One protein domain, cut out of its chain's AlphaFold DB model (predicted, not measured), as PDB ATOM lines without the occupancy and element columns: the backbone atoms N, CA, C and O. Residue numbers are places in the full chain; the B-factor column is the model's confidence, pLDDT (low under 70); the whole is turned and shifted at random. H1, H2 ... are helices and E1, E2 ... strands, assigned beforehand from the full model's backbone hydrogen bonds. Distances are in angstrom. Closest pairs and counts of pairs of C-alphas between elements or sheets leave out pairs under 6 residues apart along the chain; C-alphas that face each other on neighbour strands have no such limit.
ATOM      1  N   LYS A 150      12.425   9.419  22.156       91.12
ATOM      2  CA  LYS A 150      12.092   8.125  21.543       91.12
ATOM      3  C   LYS A 150      10.584   7.925  21.349       91.12
ATOM      4  O   LYS A 150      10.176   7.256  20.398       91.12
ATOM      5  N   LEU A 151       9.749   8.503  22.218       90.25
ATOM      6  CA  LEU A 151       8.291   8.449  22.070       90.25
ATOM      7  C   LEU A 151       7.803   9.143  20.795       90.25
ATOM      8  O   LEU A 151       6.824   8.686  20.210       90.25
ATOM      9  N   GLY A 152       8.496  10.188  20.333       92.56
ATOM     10  CA  GLY A 152       8.156  10.871  19.082       92.56
ATOM     11  C   GLY A 152       8.246   9.961  17.853       92.56
ATOM     12  O   GLY A 152       7.484  10.135  16.911       92.56
ATOM     13  N   PHE A 153       9.069   8.908  17.892       93.62
ATOM     14  CA  PHE A 153       9.122   7.888  16.837       93.62
ATOM     15  C   PHE A 153       8.058   6.791  16.988       93.62
ATOM     16  O   PHE A 153       8.003   5.872  16.181       93.62
ATOM     17  N   ASN A 154       7.207   6.824  18.015       90.88
ATOM     18  CA  ASN A 154       6.173   5.806  18.226       90.88
ATOM     19  C   ASN A 154       4.813   6.422  18.610       90.88
ATOM     20  O   ASN A 154       4.225   6.009  19.614       90.88
ATOM     21  N   PRO A 155       4.269   7.367  17.814       91.75
ATOM     22  CA  PRO A 155       3.043   8.098  18.155       91.75
ATOM     23  C   PRO A 155       1.833   7.185  18.394       91.75
ATOM     24  O   PRO A 155       1.021   7.441  19.277       91.75
ATOM     25  N   LYS A 156       1.741   6.064  17.666       88.12
ATOM     26  CA  LYS A 156       0.637   5.093  17.777       88.12
ATOM     27  C   LYS A 156       0.554   4.402  19.143       88.12
ATOM     28  O   LYS A 156      -0.521   3.943  19.517       88.12
ATOM     29  N   ASN A 157       1.669   4.330  19.870       86.50
ATOM     30  CA  ASN A 157       1.752   3.670  21.175       86.50
ATOM     31  C   ASN A 157       1.523   4.643  22.339       86.50
ATOM     32  O   ASN A 157       1.607   4.244  23.501       86.50
ATOM     33  N   LEU A 158       1.266   5.919  22.048       89.56
ATOM     34  CA  LEU A 158       1.006   6.917  23.071       89.56
ATOM     35  C   LEU A 158      -0.443   6.850  23.543       89.56
ATOM     36  O   LEU A 158      -1.381   6.771  22.750       89.56
ATOM     37  N   ALA A 159      -0.615   6.919  24.864       88.00
ATOM     38  CA  ALA A 159      -1.922   7.124  25.465       88.00
ATOM     39  C   ALA A 159      -2.519   8.454  24.985       88.00
ATOM     40  O   ALA A 159      -1.792   9.409  24.705       88.00
ATOM     41  N   THR A 160      -3.846   8.527  24.914       84.81
ATOM     42  CA  THR A 160      -4.532   9.781  24.600       84.81
ATOM     43  C   THR A 160      -4.215  10.843  25.648       84.81
ATOM     44  O   THR A 160      -4.120  10.555  26.843       84.81
ATOM     45  N   ARG A 161      -4.074  12.093  25.205       77.75
ATOM     46  CA  ARG A 161      -3.833  13.242  26.080       77.75
ATOM     47  C   ARG A 161      -4.906  14.289  25.828       77.75
ATOM     48  O   ARG A 161      -5.101  14.707  24.694       77.75
ATOM     49  N   SER A 162      -5.647  14.647  26.880       69.75
ATOM     50  CA  SER A 162      -6.817  15.539  26.793       69.75
ATOM     51  C   SER A 162      -7.826  15.098  25.721       69.75
ATOM     52  O   SER A 162      -8.309  15.901  24.935       69.75
ATOM     53  N   GLY A 163      -8.083  13.788  25.630       74.44
ATOM     54  CA  GLY A 163      -8.992  13.205  24.634       74.44
ATOM     55  C   GLY A 163      -8.426  13.086  23.212       74.44
ATOM     56  O   GLY A 163      -9.051  12.442  22.374       74.44
ATOM     57  N   LEU A 164      -7.232  13.622  22.940       82.38
ATOM     58  CA  LEU A 164      -6.617  13.627  21.613       82.38
ATOM     59  C   LEU A 164      -5.571  12.515  21.464       82.38
ATOM     60  O   LEU A 164      -4.827  12.196  22.396       82.38
ATOM     61  N   LYS A 165      -5.513  11.916  20.270       91.75
ATOM     62  CA  LYS A 165      -4.435  11.002  19.861       91.75
ATOM     63  C   LYS A 165      -3.270  11.797  19.268       91.75
ATOM     64  O   LYS A 165      -3.459  12.908  18.778       91.75
ATOM     65  N   ALA A 166      -2.078  11.208  19.301       94.31
ATOM     66  CA  ALA A 166      -0.929  11.732  18.573       94.31
ATOM     67  C   ALA A 166      -1.250  11.809  17.071       94.31
ATOM     68  O   ALA A 166      -1.744  10.833  16.502       94.31
ATOM     69  N   ALA A 167      -0.996  12.967  16.459       94.81
ATOM     70  CA  ALA A 167      -1.381  13.265  15.078       94.81
ATOM     71  C   ALA A 167      -0.202  13.283  14.092       94.81
ATOM     72  O   ALA A 167      -0.425  13.452  12.899       94.81
ATOM     73  N   TRP A 168       1.034  13.114  14.573       96.25
ATOM     74  CA  TRP A 168       2.233  13.153  13.736       96.25
ATOM     75  C   TRP A 168       2.682  11.756  13.279       96.25
ATOM     76  O   TRP A 168       2.351  10.737  13.896       96.25
ATOM     77  N   THR A 169       3.484  11.711  12.217       95.06
ATOM     78  CA  THR A 169       4.187  10.518  11.725       95.06
ATOM     79  C   THR A 169       5.641  10.468  12.199       95.06
ATOM     80  O   THR A 169       6.194  11.450  12.697       95.06
ATOM     81  N   GLN A 170       6.299   9.315  12.043       94.06
ATOM     82  CA  GLN A 170       7.721   9.193  12.385       94.06
ATOM     83  C   GLN A 170       8.595  10.117  11.527       94.06
ATOM     84  O   GLN A 170       9.544  10.708  12.039       94.06
ATOM     85  N   GLU A 171       8.251  10.262  10.249       94.12
ATOM     86  CA  GLU A 171       8.930  11.126   9.288       94.12
ATOM     87  C   GLU A 171       8.780  12.597   9.678       94.12
ATOM     88  O   GLU A 171       9.768  13.321   9.719       94.12
ATOM     89  N   GLN A 172       7.573  13.026  10.059       96.75
ATOM     90  CA  GLN A 172       7.328  14.379  10.564       96.75
ATOM     91  C   GLN A 172       8.158  14.674  11.820       96.75
ATOM     92  O   GLN A 172       8.763  15.739  11.924       96.75
ATOM     93  N   TRP A 173       8.254  13.720  12.752       96.62
ATOM     94  CA  TRP A 173       9.114  13.885  13.926       96.62
ATOM     95  C   TRP A 173      10.599  13.967  13.560       96.62
ATOM     96  O   TRP A 173      11.316  14.807  14.098       96.62
ATOM     97  N   PHE A 174      11.071  13.140  12.627       95.56
ATOM     98  CA  PHE A 174      12.444  13.228  12.126       95.56
ATOM     99  C   PHE A 174      12.735  14.606  11.516       95.56
ATOM    100  O   PHE A 174      13.757  15.215  11.829       95.56
ATOM    101  N   THR A 175      11.816  15.116  10.697       96.12
ATOM    102  CA  THR A 175      11.916  16.431  10.057       96.12
ATOM    103  C   THR A 175      11.996  17.563  11.083       96.12
ATOM    104  O   THR A 175      12.847  18.438  10.958       96.12
ATOM    105  N   VAL A 176      11.194  17.510  12.150       97.38
ATOM    106  CA  VAL A 176      11.270  18.465  13.272       97.38
ATOM    107  C   VAL A 176      12.657  18.473  13.915       97.38
ATOM    108  O   VAL A 176      13.192  19.538  14.218       97.38
ATOM    109  N   LEU A 177      13.250  17.296  14.133       97.06
ATOM    110  CA  LEU A 177      14.573  17.181  14.749       97.06
ATOM    111  C   LEU A 177      15.687  17.708  13.837       97.06
ATOM    112  O   LEU A 177      16.591  18.376  14.334       97.06
ATOM    113  N   GLU A 178      15.628  17.439  12.526       96.56
ATOM    114  CA  GLU A 178      16.544  18.042  11.539       96.56
ATOM    115  C   GLU A 178      16.420  19.574  11.540       96.56
ATOM    116  O   GLU A 178      17.435  20.277  11.581       96.56
ATOM    117  N   GLU A 179      15.191  20.093  11.548       97.00
ATOM    118  CA  GLU A 179      14.936  21.532  11.501       97.00
ATOM    119  C   GLU A 179      15.442  22.230  12.768       97.00
ATOM    120  O   GLU A 179      16.243  23.156  12.677       97.00
ATOM    121  N   LEU A 180      15.080  21.747  13.961       96.81
ATOM    122  CA  LEU A 180      15.571  22.314  15.225       96.81
ATOM    123  C   LEU A 180      17.098  22.231  15.349       96.81
ATOM    124  O   LEU A 180      17.730  23.135  15.893       96.81
ATOM    125  N   ASN A 181      17.709  21.153  14.856       96.25
ATOM    126  CA  ASN A 181      19.157  20.990  14.913       96.25
ATOM    127  C   ASN A 181      19.900  21.984  14.006       96.25
ATOM    128  O   ASN A 181      21.002  22.411  14.343       96.25
ATOM    129  N   SER A 182      19.322  22.329  12.853       94.62
ATOM    130  CA  SER A 182      19.976  23.160  11.836       94.62
ATOM    131  C   SER A 182      19.611  24.644  11.911       94.62
ATOM    132  O   SER A 182      20.402  25.483  11.477       94.62
ATOM    133  N   HIS A 183      18.445  24.984  12.464       93.88
ATOM    134  CA  HIS A 183      17.978  26.362  12.537       93.88
ATOM    135  C   HIS A 183      18.805  27.191  13.537       93.88
ATOM    136  O   HIS A 183      19.141  26.690  14.618       93.88
ATOM    137  N   PRO A 184      19.109  28.470  13.233       91.25
ATOM    138  CA  PRO A 184      19.731  29.383  14.185       91.25
ATOM    139  C   PRO A 184      19.033  29.368  15.545       91.25
ATOM    140  O   PRO A 184      17.804  29.346  15.628       91.25
ATOM    141  N   TYR A 185      19.842  29.360  16.606       90.00
ATOM    142  CA  TYR A 185      19.402  29.318  18.007       90.00
ATOM    143  C   TYR A 185      18.536  28.108  18.395       90.00
ATOM    144  O   TYR A 185      18.063  28.051  19.527       90.00
ATOM    145  N   HIS A 186      18.351  27.130  17.501       93.81
ATOM    146  CA  HIS A 186      17.477  25.969  17.709       93.81
ATOM    147  C   HIS A 186      16.026  26.357  18.021       93.81
ATOM    148  O   HIS A 186      15.315  25.649  18.736       93.81
ATOM    149  N   ALA A 187      15.612  27.500  17.476       93.81
ATOM    150  CA  ALA A 187      14.298  28.089  17.645       93.81
ATOM    151  C   ALA A 187      13.730  28.423  16.267       93.81
ATOM    152  O   ALA A 187      14.290  29.240  15.541       93.81
ATOM    153  N   VAL A 188      12.639  27.757  15.897       94.81
ATOM    154  CA  VAL A 188      12.059  27.818  14.549       94.81
ATOM    155  C   VAL A 188      10.752  28.605  14.612       94.81
ATOM    156  O   VAL A 188       9.927  28.286  15.466       94.81
ATOM    157  N   PRO A 189      10.499  29.590  13.734       93.69
ATOM    158  CA  PRO A 189       9.207  30.274  13.691       93.69
ATOM    159  C   PRO A 189       8.031  29.291  13.587       93.69
ATOM    160  O   PRO A 189       8.094  28.331  12.815       93.69
ATOM    161  N   GLU A 190       6.959  29.531  14.349       93.62
ATOM    162  CA  GLU A 190       5.802  28.622  14.428       93.62
ATOM    163  C   GLU A 190       5.223  28.287  13.048       93.62
ATOM    164  O   GLU A 190       5.101  27.115  12.697       93.62
ATOM    165  N   GLU A 191       4.974  29.306  12.225       92.00
ATOM    166  CA  GLU A 191       4.419  29.140  10.878       92.00
ATOM    167  C   GLU A 191       5.313  28.292   9.969       92.00
ATOM    168  O   GLU A 191       4.823  27.485   9.181       92.00
ATOM    169  N   ARG A 192       6.639  28.441  10.096       93.88
ATOM    170  CA  ARG A 192       7.608  27.651   9.330       93.88
ATOM    171  C   ARG A 192       7.557  26.189   9.749       93.88
ATOM    172  O   ARG A 192       7.538  25.319   8.884       93.88
ATOM    173  N   MET A 193       7.516  25.919  11.054       96.62
ATOM    174  CA  MET A 193       7.397  24.554  11.560       96.62
ATOM    175  C   MET A 193       6.060  23.923  11.148       96.62
ATOM    176  O   MET A 193       6.036  22.775  10.712       96.62
ATOM    177  N   ALA A 194       4.957  24.670  11.224       95.94
ATOM    178  CA  ALA A 194       3.649  24.205  10.773       95.94
ATOM    179  C   ALA A 194       3.649  23.892   9.268       95.94
ATOM    180  O   ALA A 194       3.203  22.820   8.874       95.94
ATOM    181  N   ALA A 195       4.210  24.771   8.431       95.62
ATOM    182  CA  ALA A 195       4.330  24.543   6.990       95.62
ATOM    183  C   ALA A 195       5.213  23.330   6.654       95.62
ATOM    184  O   ALA A 195       4.904  22.571   5.740       95.62
ATOM    185  N   LEU A 196       6.293  23.119   7.410       96.56
ATOM    186  CA  LEU A 196       7.188  21.969   7.263       96.56
ATOM    187  C   LEU A 196       6.493  20.639   7.597       96.56
ATOM    188  O   LEU A 196       6.809  19.598   7.022       96.56
ATOM    189  N   LEU A 197       5.561  20.678   8.546       97.25
ATOM    190  CA  LEU A 197       4.782  19.532   9.001       97.25
ATOM    191  C   LEU A 197       3.534  19.275   8.155       97.25
ATOM    192  O   LEU A 197       2.822  18.302   8.419       97.25
ATOM    193  N   ASP A 198       3.247  20.129   7.175       94.06
ATOM    194  CA  ASP A 198       1.991  20.084   6.448       94.06
ATOM    195  C   ASP A 198       1.884  18.857   5.537       94.06
ATOM    196  O   ASP A 198       2.619  18.699   4.564       94.06
ATOM    197  N   ASP A 199       0.917  17.997   5.853       88.56
ATOM    198  CA  ASP A 199       0.459  16.918   4.986       88.56
ATOM    199  C   ASP A 199      -1.055  17.068   4.809       88.56
ATOM    200  O   ASP A 199      -1.838  16.825   5.731       88.56
ATOM    201  N   ASN A 200      -1.461  17.515   3.619       86.88
ATOM    202  CA  ASN A 200      -2.847  17.819   3.245       86.88
ATOM    203  C   ASN A 200      -3.515  18.957   4.050       86.88
ATOM    204  O   ASN A 200      -4.714  18.889   4.325       86.88
ATOM    205  N   GLY A 201      -2.779  20.018   4.399       89.25
ATOM    206  CA  GLY A 201      -3.341  21.222   5.028       89.25
ATOM    207  C   GLY A 201      -3.565  21.128   6.543       89.25
ATOM    208  O   GLY A 201      -4.348  21.906   7.086       89.25
ATOM    209  N   ASN A 202      -2.929  20.173   7.230       92.25
ATOM    210  CA  ASN A 202      -3.053  19.949   8.675       92.25
ATOM    211  C   ASN A 202      -1.745  20.179   9.470       92.25
ATOM    212  O   ASN A 202      -1.616  19.711  10.602       92.25
ATOM    213  N   GLY A 203      -0.766  20.900   8.921       95.75
ATOM    214  CA  GLY A 203       0.525  21.141   9.581       95.75
ATOM    215  C   GLY A 203       0.424  21.751  10.986       95.75
ATOM    216  O   GLY A 203       1.091  21.288  11.915       95.75
ATOM    217  N   GLN A 204      -0.488  22.711  11.187       94.81
ATOM    218  CA  GLN A 204      -0.734  23.309  12.506       94.81
ATOM    219  C   GLN A 204      -1.255  22.277  13.517       94.81
ATOM    220  O   GLN A 204      -0.758  22.203  14.638       94.81
ATOM    221  N   GLY A 205      -2.201  21.419  13.121       94.44
ATOM    222  CA  GLY A 205      -2.735  20.375  14.001       94.44
ATOM    223  C   GLY A 205      -1.678  19.341  14.407       94.44
ATOM    224  O   GLY A 205      -1.694  18.831  15.531       94.44
ATOM    225  N   VAL A 206      -0.719  19.058  13.520       96.75
ATOM    226  CA  VAL A 206       0.438  18.200  13.817       96.75
ATOM    227  C   VAL A 206       1.365  18.870  14.836       96.75
ATOM    228  O   VAL A 206       1.734  18.233  15.827       96.75
ATOM    229  N   LEU A 207       1.695  20.151  14.640       96.94
ATOM    230  CA  LEU A 207       2.514  20.931  15.572       96.94
ATOM    231  C   LEU A 207       1.869  21.010  16.962       96.94
ATOM    232  O   LEU A 207       2.506  20.681  17.964       96.94
ATOM    233  N   GLU A 208       0.585  21.360  17.025       94.56
ATOM    234  CA  GLU A 208      -0.172  21.399  18.275       94.56
ATOM    235  C   GLU A 208      -0.165  20.044  18.985       94.56
ATOM    236  O   GLU A 208      -0.017  19.975  20.206       94.56
ATOM    237  N   SER A 209      -0.277  18.943  18.233       94.81
ATOM    238  CA  SER A 209      -0.173  17.594  18.788       94.81
ATOM    239  C   SER A 209       1.200  17.360  19.430       94.81
ATOM    240  O   SER A 209       1.267  16.921  20.577       94.81
ATOM    241  N   LEU A 210       2.301  17.716  18.764       96.31
ATOM    242  CA  LEU A 210       3.655  17.571  19.317       96.31
ATOM    243  C   LEU A 210       3.853  18.384  20.613       96.31
ATOM    244  O   LEU A 210       4.430  17.874  21.581       96.31
ATOM    245  N   VAL A 211       3.321  19.609  20.666       94.69
ATOM    246  CA  VAL A 211       3.357  20.476  21.859       94.69
ATOM    247  C   VAL A 211       2.491  19.907  22.983       94.69
ATOM    248  O   VAL A 211       2.962  19.726  24.107       94.69
ATOM    249  N   ARG A 212       1.250  19.494  22.690       91.12
ATOM    250  CA  ARG A 212       0.362  18.839  23.665       91.12
ATOM    251  C   ARG A 212       0.979  17.572  24.211       91.12
ATOM    252  O   ARG A 212       0.831  17.282  25.392       91.12
ATOM    253  N   PHE A 213       1.703  16.813  23.399       92.69
ATOM    254  CA  PHE A 213       2.448  15.644  23.844       92.69
ATOM    255  C   PHE A 213       3.798  15.989  24.467       92.69
ATOM    256  O   PHE A 213       4.505  15.054  24.815       92.69
ATOM    257  N   ASN A 214       4.108  17.270  24.722       92.12
ATOM    258  CA  ASN A 214       5.327  17.807  25.340       92.12
ATOM    259  C   ASN A 214       6.596  17.164  24.748       92.12
ATOM    260  O   ASN A 214       7.456  16.640  25.465       92.12
ATOM    261  N   LEU A 215       6.615  17.099  23.416       95.12
ATOM    262  CA  LEU A 215       7.785  16.805  22.587       95.12
ATOM    263  C   LEU A 215       8.404  18.084  22.021       95.12
ATOM    264  O   LEU A 215       9.575  18.071  21.665       95.12
ATOM    265  N   LEU A 216       7.622  19.162  21.982       96.19
ATOM    266  CA  LEU A 216       8.001  20.519  21.621       96.19
ATOM    267  C   LEU A 216       7.390  21.492  22.631       96.19
ATOM    268  O   LEU A 216       6.461  21.124  23.356       96.19
ATOM    269  N   SER A 217       7.888  22.721  22.637       93.88
ATOM    270  CA  SER A 217       7.288  23.835  23.370       93.88
ATOM    271  C   SER A 217       7.179  25.061  22.484       93.88
ATOM    272  O   SER A 217       8.029  25.281  21.616       93.88
ATOM    273  N   LEU A 218       6.148  25.864  22.735       92.50
ATOM    274  CA  LEU A 218       6.028  27.190  22.146       92.50
ATOM    275  C   LEU A 218       6.672  28.215  23.083       92.50
ATOM    276  O   LEU A 218       6.565  28.155  24.309       92.50
ATOM    277  N   ARG A 219       7.383  29.175  22.499       89.75
ATOM    278  CA  ARG A 219       7.984  30.298  23.214       89.75
ATOM    279  C   ARG A 219       7.485  31.576  22.592       89.75
ATOM    280  O   ARG A 219       7.748  31.834  21.423       89.75
ATOM    281  N   ARG A 220       6.759  32.362  23.384       87.81
ATOM    282  CA  ARG A 220       6.297  33.693  23.001       87.81
ATOM    283  C   ARG A 220       7.289  34.741  23.481       87.81
ATOM    284  O   ARG A 220       7.824  34.623  24.584       87.81
ATOM    285  N   GLN A 221       7.480  35.785  22.687       86.94
ATOM    286  CA  GLN A 221       8.237  36.950  23.109       86.94
ATOM    287  C   GLN A 221       7.580  37.544  24.357       86.94
ATOM    288  O   GLN A 221       6.398  37.888  24.362       86.94
ATOM    289  N   SER A 222       8.353  37.654  25.430       87.62
ATOM    290  CA  SER A 222       7.880  38.155  26.713       87.62
ATOM    291  C   SER A 222       9.011  38.900  27.410       87.62
ATOM    292  O   SER A 222      10.149  38.437  27.367       87.62
ATOM    293  N   PRO A 223       8.731  40.015  28.109       86.62
ATOM    294  CA  PRO A 223       9.745  40.719  28.891       86.62
ATOM    295  C   PRO A 223      10.271  39.901  30.082       86.62
ATOM    296  O   PRO A 223      11.210  40.334  30.740       86.62
ATOM    297  N   LEU A 224       9.650  38.754  30.382       87.50
ATOM    298  CA  LEU A 224      10.046  37.831  31.449       87.50
ATOM    299  C   LEU A 224      10.601  36.497  30.914       87.50
ATOM    300  O   LEU A 224      10.724  35.535  31.674       87.50
ATOM    301  N   ALA A 225      10.898  36.416  29.615       86.44
ATOM    302  CA  ALA A 225      11.532  35.259  28.992       86.44
ATOM    303  C   ALA A 225      12.936  35.642  28.512       86.44
ATOM    304  O   ALA A 225      13.086  36.362  27.527       86.44
ATOM    305  N   PHE A 226      13.956  35.193  29.247       82.31
ATOM    306  CA  PHE A 226      15.369  35.525  29.007       82.31
ATOM    307  C   PHE A 226      16.157  34.361  28.392       82.31
ATOM    308  O   PHE A 226      17.351  34.483  28.125       82.31
ATOM    309  N   ASP A 227      15.495  33.226  28.173       83.88
ATOM    310  CA  ASP A 227      16.077  31.984  27.674       83.88
ATOM    311  C   ASP A 227      16.387  32.016  26.170       83.88
ATOM    312  O   ASP A 227      17.157  31.184  25.689       83.88
ATOM    313  N   LEU A 228      15.843  32.994  25.435       87.00
ATOM    314  CA  LEU A 228      16.081  33.187  24.006       87.00
ATOM    315  C   LEU A 228      16.477  34.639  23.676       87.00
ATOM    316  O   LEU A 228      15.910  35.573  24.249       87.00
ATOM    317  N   PRO A 229      17.409  34.848  22.725       86.50
ATOM    318  CA  PRO A 229      17.753  36.181  22.244       86.50
ATOM    319  C   PRO A 229      16.543  36.884  21.600       86.50
ATOM    320  O   PRO A 229      15.772  36.223  20.899       86.50
ATOM    321  N   PRO A 230      16.385  38.216  21.747       83.75
ATOM    322  CA  PRO A 230      15.293  38.958  21.114       83.75
ATOM    323  C   PRO A 230      15.221  38.778  19.592       83.75
ATOM    324  O   PRO A 230      14.128  38.770  19.030       83.75
ATOM    325  N   GLU A 231      16.366  38.601  18.931       85.81
ATOM    326  CA  GLU A 231      16.494  38.464  17.479       85.81
ATOM    327  C   GLU A 231      15.705  37.263  16.940       85.81
ATOM    328  O   GLU A 231      15.159  37.335  15.838       85.81
ATOM    329  N   VAL A 232      15.559  36.203  17.744       86.19
ATOM    330  CA  VAL A 232      14.794  34.991  17.405       86.19
ATOM    331  C   VAL A 232      13.324  35.300  17.098       86.19
ATOM    332  O   VAL A 232      12.699  34.601  16.306       86.19
ATOM    333  N   PHE A 233      12.770  36.371  17.675       83.88
ATOM    334  CA  PHE A 233      11.364  36.752  17.508       83.88
ATOM    335  C   PHE A 233      11.133  37.782  16.389       83.88
ATOM    336  O   PHE A 233       9.989  38.136  16.107       83.88
ATOM    337  N   THR A 234      12.197  38.299  15.763       68.81
ATOM    338  CA  THR A 234      12.104  39.463  14.862       68.81
ATOM    339  C   THR A 234      11.839  39.125  13.393       68.81
ATOM    340  O   THR A 234      11.340  39.985  12.669       68.81
ATOM    341  N   GLU A 235      12.109  37.896  12.940       57.44
ATOM    342  CA  GLU A 235      12.026  37.537  11.510       57.44
ATOM    343  C   GLU A 235      10.601  37.259  10.993       57.44
ATOM    344  O   GLU A 235      10.374  37.325   9.787       57.44
ATOM    345  N   SER A 236       9.623  36.996  11.865       49.19
ATOM    346  CA  SER A 236       8.261  36.592  11.466       49.19
ATOM    347  C   SER A 236       7.180  37.648  11.714       49.19
ATOM    348  O   SER A 236       6.057  37.489  11.246       49.19
ATOM    349  N   GLY A 237       7.446  38.689  12.513       52.06
ATOM    350  CA  GLY A 237       6.404  39.604  13.016       52.06
ATOM    351  C   GLY A 237       5.363  38.943  13.944       52.06
ATOM    352  O   GLY A 237       4.566  39.637  14.574       52.06
ATOM    353  N   LEU A 238       5.403  37.616  14.069       60.72
ATOM    354  CA  LEU A 238       4.571  36.774  14.914       60.72
ATOM    355  C   LEU A 238       5.499  36.154  15.948       60.72
ATOM    356  O   LEU A 238       6.234  35.212  15.662       60.72
ATOM    357  N   GLY A 239       5.522  36.768  17.131       79.06
ATOM    358  CA  GLY A 239       6.496  36.533  18.194       79.06
ATOM    359  C   GLY A 239       6.383  35.185  18.907       79.06
ATOM    360  O   GLY A 239       6.562  35.166  20.120       79.06
ATOM    361  N   THR A 240       6.096  34.089  18.197       89.62
ATOM    362  CA  THR A 240       6.131  32.716  18.719       89.62
ATOM    363  C   THR A 240       7.129  31.866  17.937       89.62
ATOM    364  O   THR A 240       7.108  31.818  16.705       89.62
ATOM    365  N   VAL A 241       7.978  31.140  18.659       92.94
ATOM    366  CA  VAL A 241       8.906  30.157  18.097       92.94
ATOM    367  C   VAL A 241       8.727  28.795  18.751       92.94
ATOM    368  O   VAL A 241       8.306  28.676  19.901       92.94
ATOM    369  N   VAL A 242       9.064  27.757  18.001       95.31
ATOM    370  CA  VAL A 242       9.075  26.358  18.405       95.31
ATOM    371  C   VAL A 242      10.484  25.990  18.834       95.31
ATOM    372  O   VAL A 242      11.442  26.195  18.086       95.31
ATOM    373  N   VAL A 243      10.600  25.409  20.022       95.19
ATOM    374  CA  VAL A 243      11.865  24.945  20.599       95.19
ATOM    375  C   VAL A 243      11.734  23.527  21.147       95.19
ATOM    376  O   VAL A 243      10.636  22.976  21.290       95.19
ATOM    377  N   ALA A 244      12.877  22.937  21.496       95.19
ATOM    378  CA  ALA A 244      12.903  21.740  22.324       95.19
ATOM    379  C   ALA A 244      12.201  22.000  23.677       95.19
ATOM    380  O   ALA A 244      12.296  23.099  24.221       95.19
ATOM    381  N   PRO A 245      11.549  20.993  24.279       92.94
ATOM    382  CA  PRO A 245      10.740  21.191  25.482       92.94
ATOM    383  C   PRO A 245      11.563  21.455  26.752       92.94
ATOM    384  O   PRO A 245      11.007  21.756  27.805       92.94
ATOM    385  N   ASN A 246      12.880  21.245  26.698       93.00
ATOM    386  CA  ASN A 246      13.844  21.565  27.750       93.00
ATOM    387  C   ASN A 246      15.277  21.394  27.224       93.00
ATOM    388  O   ASN A 246      15.504  20.766  26.187       93.00
ATOM    389  N   ALA A 247      16.246  21.875  28.004       94.62
ATOM    390  CA  ALA A 247      17.666  21.815  27.670       94.62
ATOM    391  C   ALA A 247      18.197  20.386  27.436       94.62
ATOM    392  O   ALA A 247      18.935  20.169  26.484       94.62
ATOM    393  N   ALA A 248      17.769  19.377  28.207       94.38
ATOM    394  CA  ALA A 248      18.213  17.995  27.985       94.38
ATOM    395  C   ALA A 248      17.725  17.426  26.639       94.38
ATOM    396  O   ALA A 248      18.442  16.672  25.980       94.38
ATOM    397  N   ALA A 249      16.503  17.774  26.219       94.50
ATOM    398  CA  ALA A 249      16.002  17.433  24.890       94.50
ATOM    399  C   ALA A 249      16.775  18.181  23.793       94.50
ATOM    400  O   ALA A 249      17.082  17.588  22.760       94.50
ATOM    401  N   GLN A 250      17.143  19.441  24.033       94.25
ATOM    402  CA  GLN A 250      17.986  20.214  23.123       94.25
ATOM    403  C   GLN A 250      19.388  19.609  22.989       94.25
ATOM    404  O   GLN A 250      19.804  19.330  21.872       94.25
ATOM    405  N   GLU A 251      20.087  19.308  24.089       92.38
ATOM    406  CA  GLU A 251      21.392  18.621  24.078       92.38
ATOM    407  C   GLU A 251      21.320  17.335  23.250       92.38
ATOM    408  O   GLU A 251      22.150  17.088  22.377       92.38
ATOM    409  N   TYR A 252      20.264  16.546  23.453       91.50
ATOM    410  CA  TYR A 252      20.025  15.334  22.686       91.50
ATOM    411  C   TYR A 252      19.861  15.582  21.171       91.50
ATOM    412  O   TYR A 252      20.386  14.805  20.365       91.50
ATOM    413  N   ILE A 253      19.146  16.644  20.779       92.88
ATOM    414  CA  ILE A 253      18.994  17.060  19.376       92.88
ATOM    415  C   ILE A 253      20.362  17.420  18.788       92.88
ATOM    416  O   ILE A 253      20.731  16.873  17.746       92.88
ATOM    417  N   LEU A 254      21.132  18.249  19.497       92.00
ATOM    418  CA  LEU A 254      22.443  18.749  19.064       92.00
ATOM    419  C   LEU A 254      23.491  17.649  18.926       92.00
ATOM    420  O   LEU A 254      24.320  17.677  18.018       92.00
ATOM    421  N   CYS A 255      23.442  16.632  19.785       88.38
ATOM    422  CA  CYS A 255      24.332  15.481  19.678       88.38
ATOM    423  C   CYS A 255      23.999  14.563  18.487       88.38
ATOM    424  O   CYS A 255      24.700  13.573  18.274       88.38
ATOM    425  N   GLY A 256      22.910  14.806  17.745       85.75
ATOM    426  CA  GLY A 256      22.530  14.014  16.568       85.75
ATOM    427  C   GLY A 256      22.169  12.551  16.867       85.75
ATOM    428  O   GLY A 256      21.992  11.750  15.948       85.75
ATOM    429  N   SER A 257      22.052  12.176  18.146       79.81
ATOM    430  CA  SER A 257      21.897  10.780  18.585       79.81
ATOM    431  C   SER A 257      20.591  10.142  18.093       79.81
ATOM    432  O   SER A 257      20.499   8.925  17.927       79.81
ATOM    433  N   TRP A 258      19.586  10.963  17.799       83.56
ATOM    434  CA  TRP A 258      18.299  10.559  17.234       83.56
ATOM    435  C   TRP A 258      18.391   9.961  15.828       83.56
ATOM    436  O   TRP A 258      17.561   9.118  15.482       83.56
ATOM    437  N   LYS A 259      19.421  10.296  15.038       86.81
ATOM    438  CA  LYS A 259      19.608   9.727  13.691       86.81
ATOM    439  C   LYS A 259      19.785   8.210  13.732       86.81
ATOM    440  O   LYS A 259      19.295   7.500  12.856       86.81
ATOM    441  N   ALA A 260      20.462   7.698  14.762       80.69
ATOM    442  CA  ALA A 260      20.611   6.260  14.975       80.69
ATOM    443  C   ALA A 260      19.295   5.600  15.422       80.69
ATOM    444  O   ALA A 260      19.013   4.473  15.028       80.69
ATOM    445  N   MET A 261      18.468   6.308  16.199       77.81
ATOM    446  CA  MET A 261      17.165   5.806  16.646       77.81
ATOM    447  C   MET A 261      16.162   5.677  15.511       77.81
ATOM    448  O   MET A 261      15.483   4.656  15.435       77.81
ATOM    449  N   TYR A 262      16.118   6.654  14.607       75.88
ATOM    450  CA  TYR A 262      15.265   6.579  13.426       75.88
ATOM    451  C   TYR A 262      15.571   5.331  12.586       75.88
ATOM    452  O   TYR A 262      14.675   4.550  12.293       75.88
ATOM    453  N   LYS A 263      16.857   5.051  12.330       73.88
ATOM    454  CA  LYS A 263      17.298   3.844  11.602       73.88
ATOM    455  C   LYS A 263      16.920   2.516  12.267       73.88
ATOM    456  O   LYS A 263      16.981   1.491  11.609       73.88
ATOM    457  N   SER A 264      16.616   2.521  13.565       68.12
ATOM    458  CA  SER A 264      16.170   1.328  14.300       68.12
ATOM    459  C   SER A 264      14.646   1.204  14.404       68.12
ATOM    460  O   SER A 264      14.156   0.185  14.887       68.12
ATOM    461  N   ALA A 265      13.915   2.260  14.037       61.41
ATOM    462  CA  ALA A 265      12.458   2.337  14.108       61.41
ATOM    463  C   ALA A 265      11.780   2.111  12.744       61.41
ATOM    464  O   ALA A 265      10.626   1.680  12.728       61.41
ATOM    465  N   VAL A 266      12.501   2.398  11.650       56.09
ATOM    466  CA  VAL A 266      12.170   2.051  10.255       56.09
ATOM    467  C   VAL A 266      12.587   0.613   9.965       56.09
ATOM    468  O   VAL A 266      11.789  -0.110   9.331       56.09
TER     469      VAL A 266
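This is residues 150 to 266 of the 266 residues of an uncharacterized protein of Gonium pectorale (UniProt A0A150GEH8). A compact group of short helices gathers round a short two-stranded ribbon, E1 and E2: H1 and E2 lie nearest the middle, H2 and H3 meet at a steep angle close to the ribbon, the last residues of H1 and H5 meet in a corner at about a right angle, and H6 runs back near H1 in the opposite direction. H4 and the loop of residues 221 to 229 lie at the far end of the ribbon, and H6 lies at the other end of the long axis, toward which residues 150 to 169, with no named element, also lie. The printed part has 117 residues, in the order H1, H2, H3, E1, H4, E2, H5, H6, and the ribbon is antiparallel. The class is mostly helix, though under half of the residues are in named elements. The whole is compact, with a radius of gyration of the C-alphas of 14.0 A and spans of 39 by 31 by 24 A.

Residues 150 to 169 come first, before H1, residues 170 to 182, which begins at C-alpha 170 (7.721, 9.193, 12.385) and is 18.6 A long. H2 is residues 190 to 196, and H3, residues 203 to 212, is 14.3 A long. E1 is residues 217 to 220, with C-alpha 217 at (7.288, 23.835, 23.370). H4 is residues 230 to 233, and E2 is residues 240 to 243. H5 is residues 247 to 254, 10.3 A long, and H6 is residues 258 to 265, 10.6 A long, with C-alpha 265 at (12.458, 2.337, 14.108).

E1 and E2 are antiparallel neighbours at 148 degrees, with N 219 and O 241 2.8 A apart, within hydrogen-bond range. Residues 188 to 189 pair antiparallel with residues 241 to 242 of E2. The closest C-alphas of H2 and E2, Glu 190 and Val 241, are 5.0 A apart. H2 and H3 touch, closest at the C-alphas of Ala 194 and Gly 203, 4.5 A, at a steep tilt of 61 degrees, opposite ways. The closest C-alphas of H3 and E1, Val 211 and Ser 217, are 5.4 A apart. H1 and H3 are near each other, with 8 pairs of C-alphas within 10 A. H1 touches H5 with residues 177 to 181 alone, closest at the C-alphas of Asn 181 and Leu 254, 5.7 A, about perpendicular at 88 degrees. H1 and H6 are close but not clearly touching, at a shallow tilt of 11 degrees, opposite ways; the closest C-alphas, Phe 174 and Tyr 262, are 7.3 A apart. H4 touches no helix; its closest C-alpha to E2, Phe 233, is 6.7 A from that of Thr 240. In H1, H2, H3, H5 and H6 every O i to N i+4 pair is within hydrogen-bond range, and H4 is too short for such a pair.

The two C-alphas farthest apart, Pro 223 and Val 266, are 43.0 A apart. The printed part has no cut and no long link. The mean pLDDT of the printed part is 88.6; residue 162, residues 234 to 238 and residues 264 to 266 are under 70.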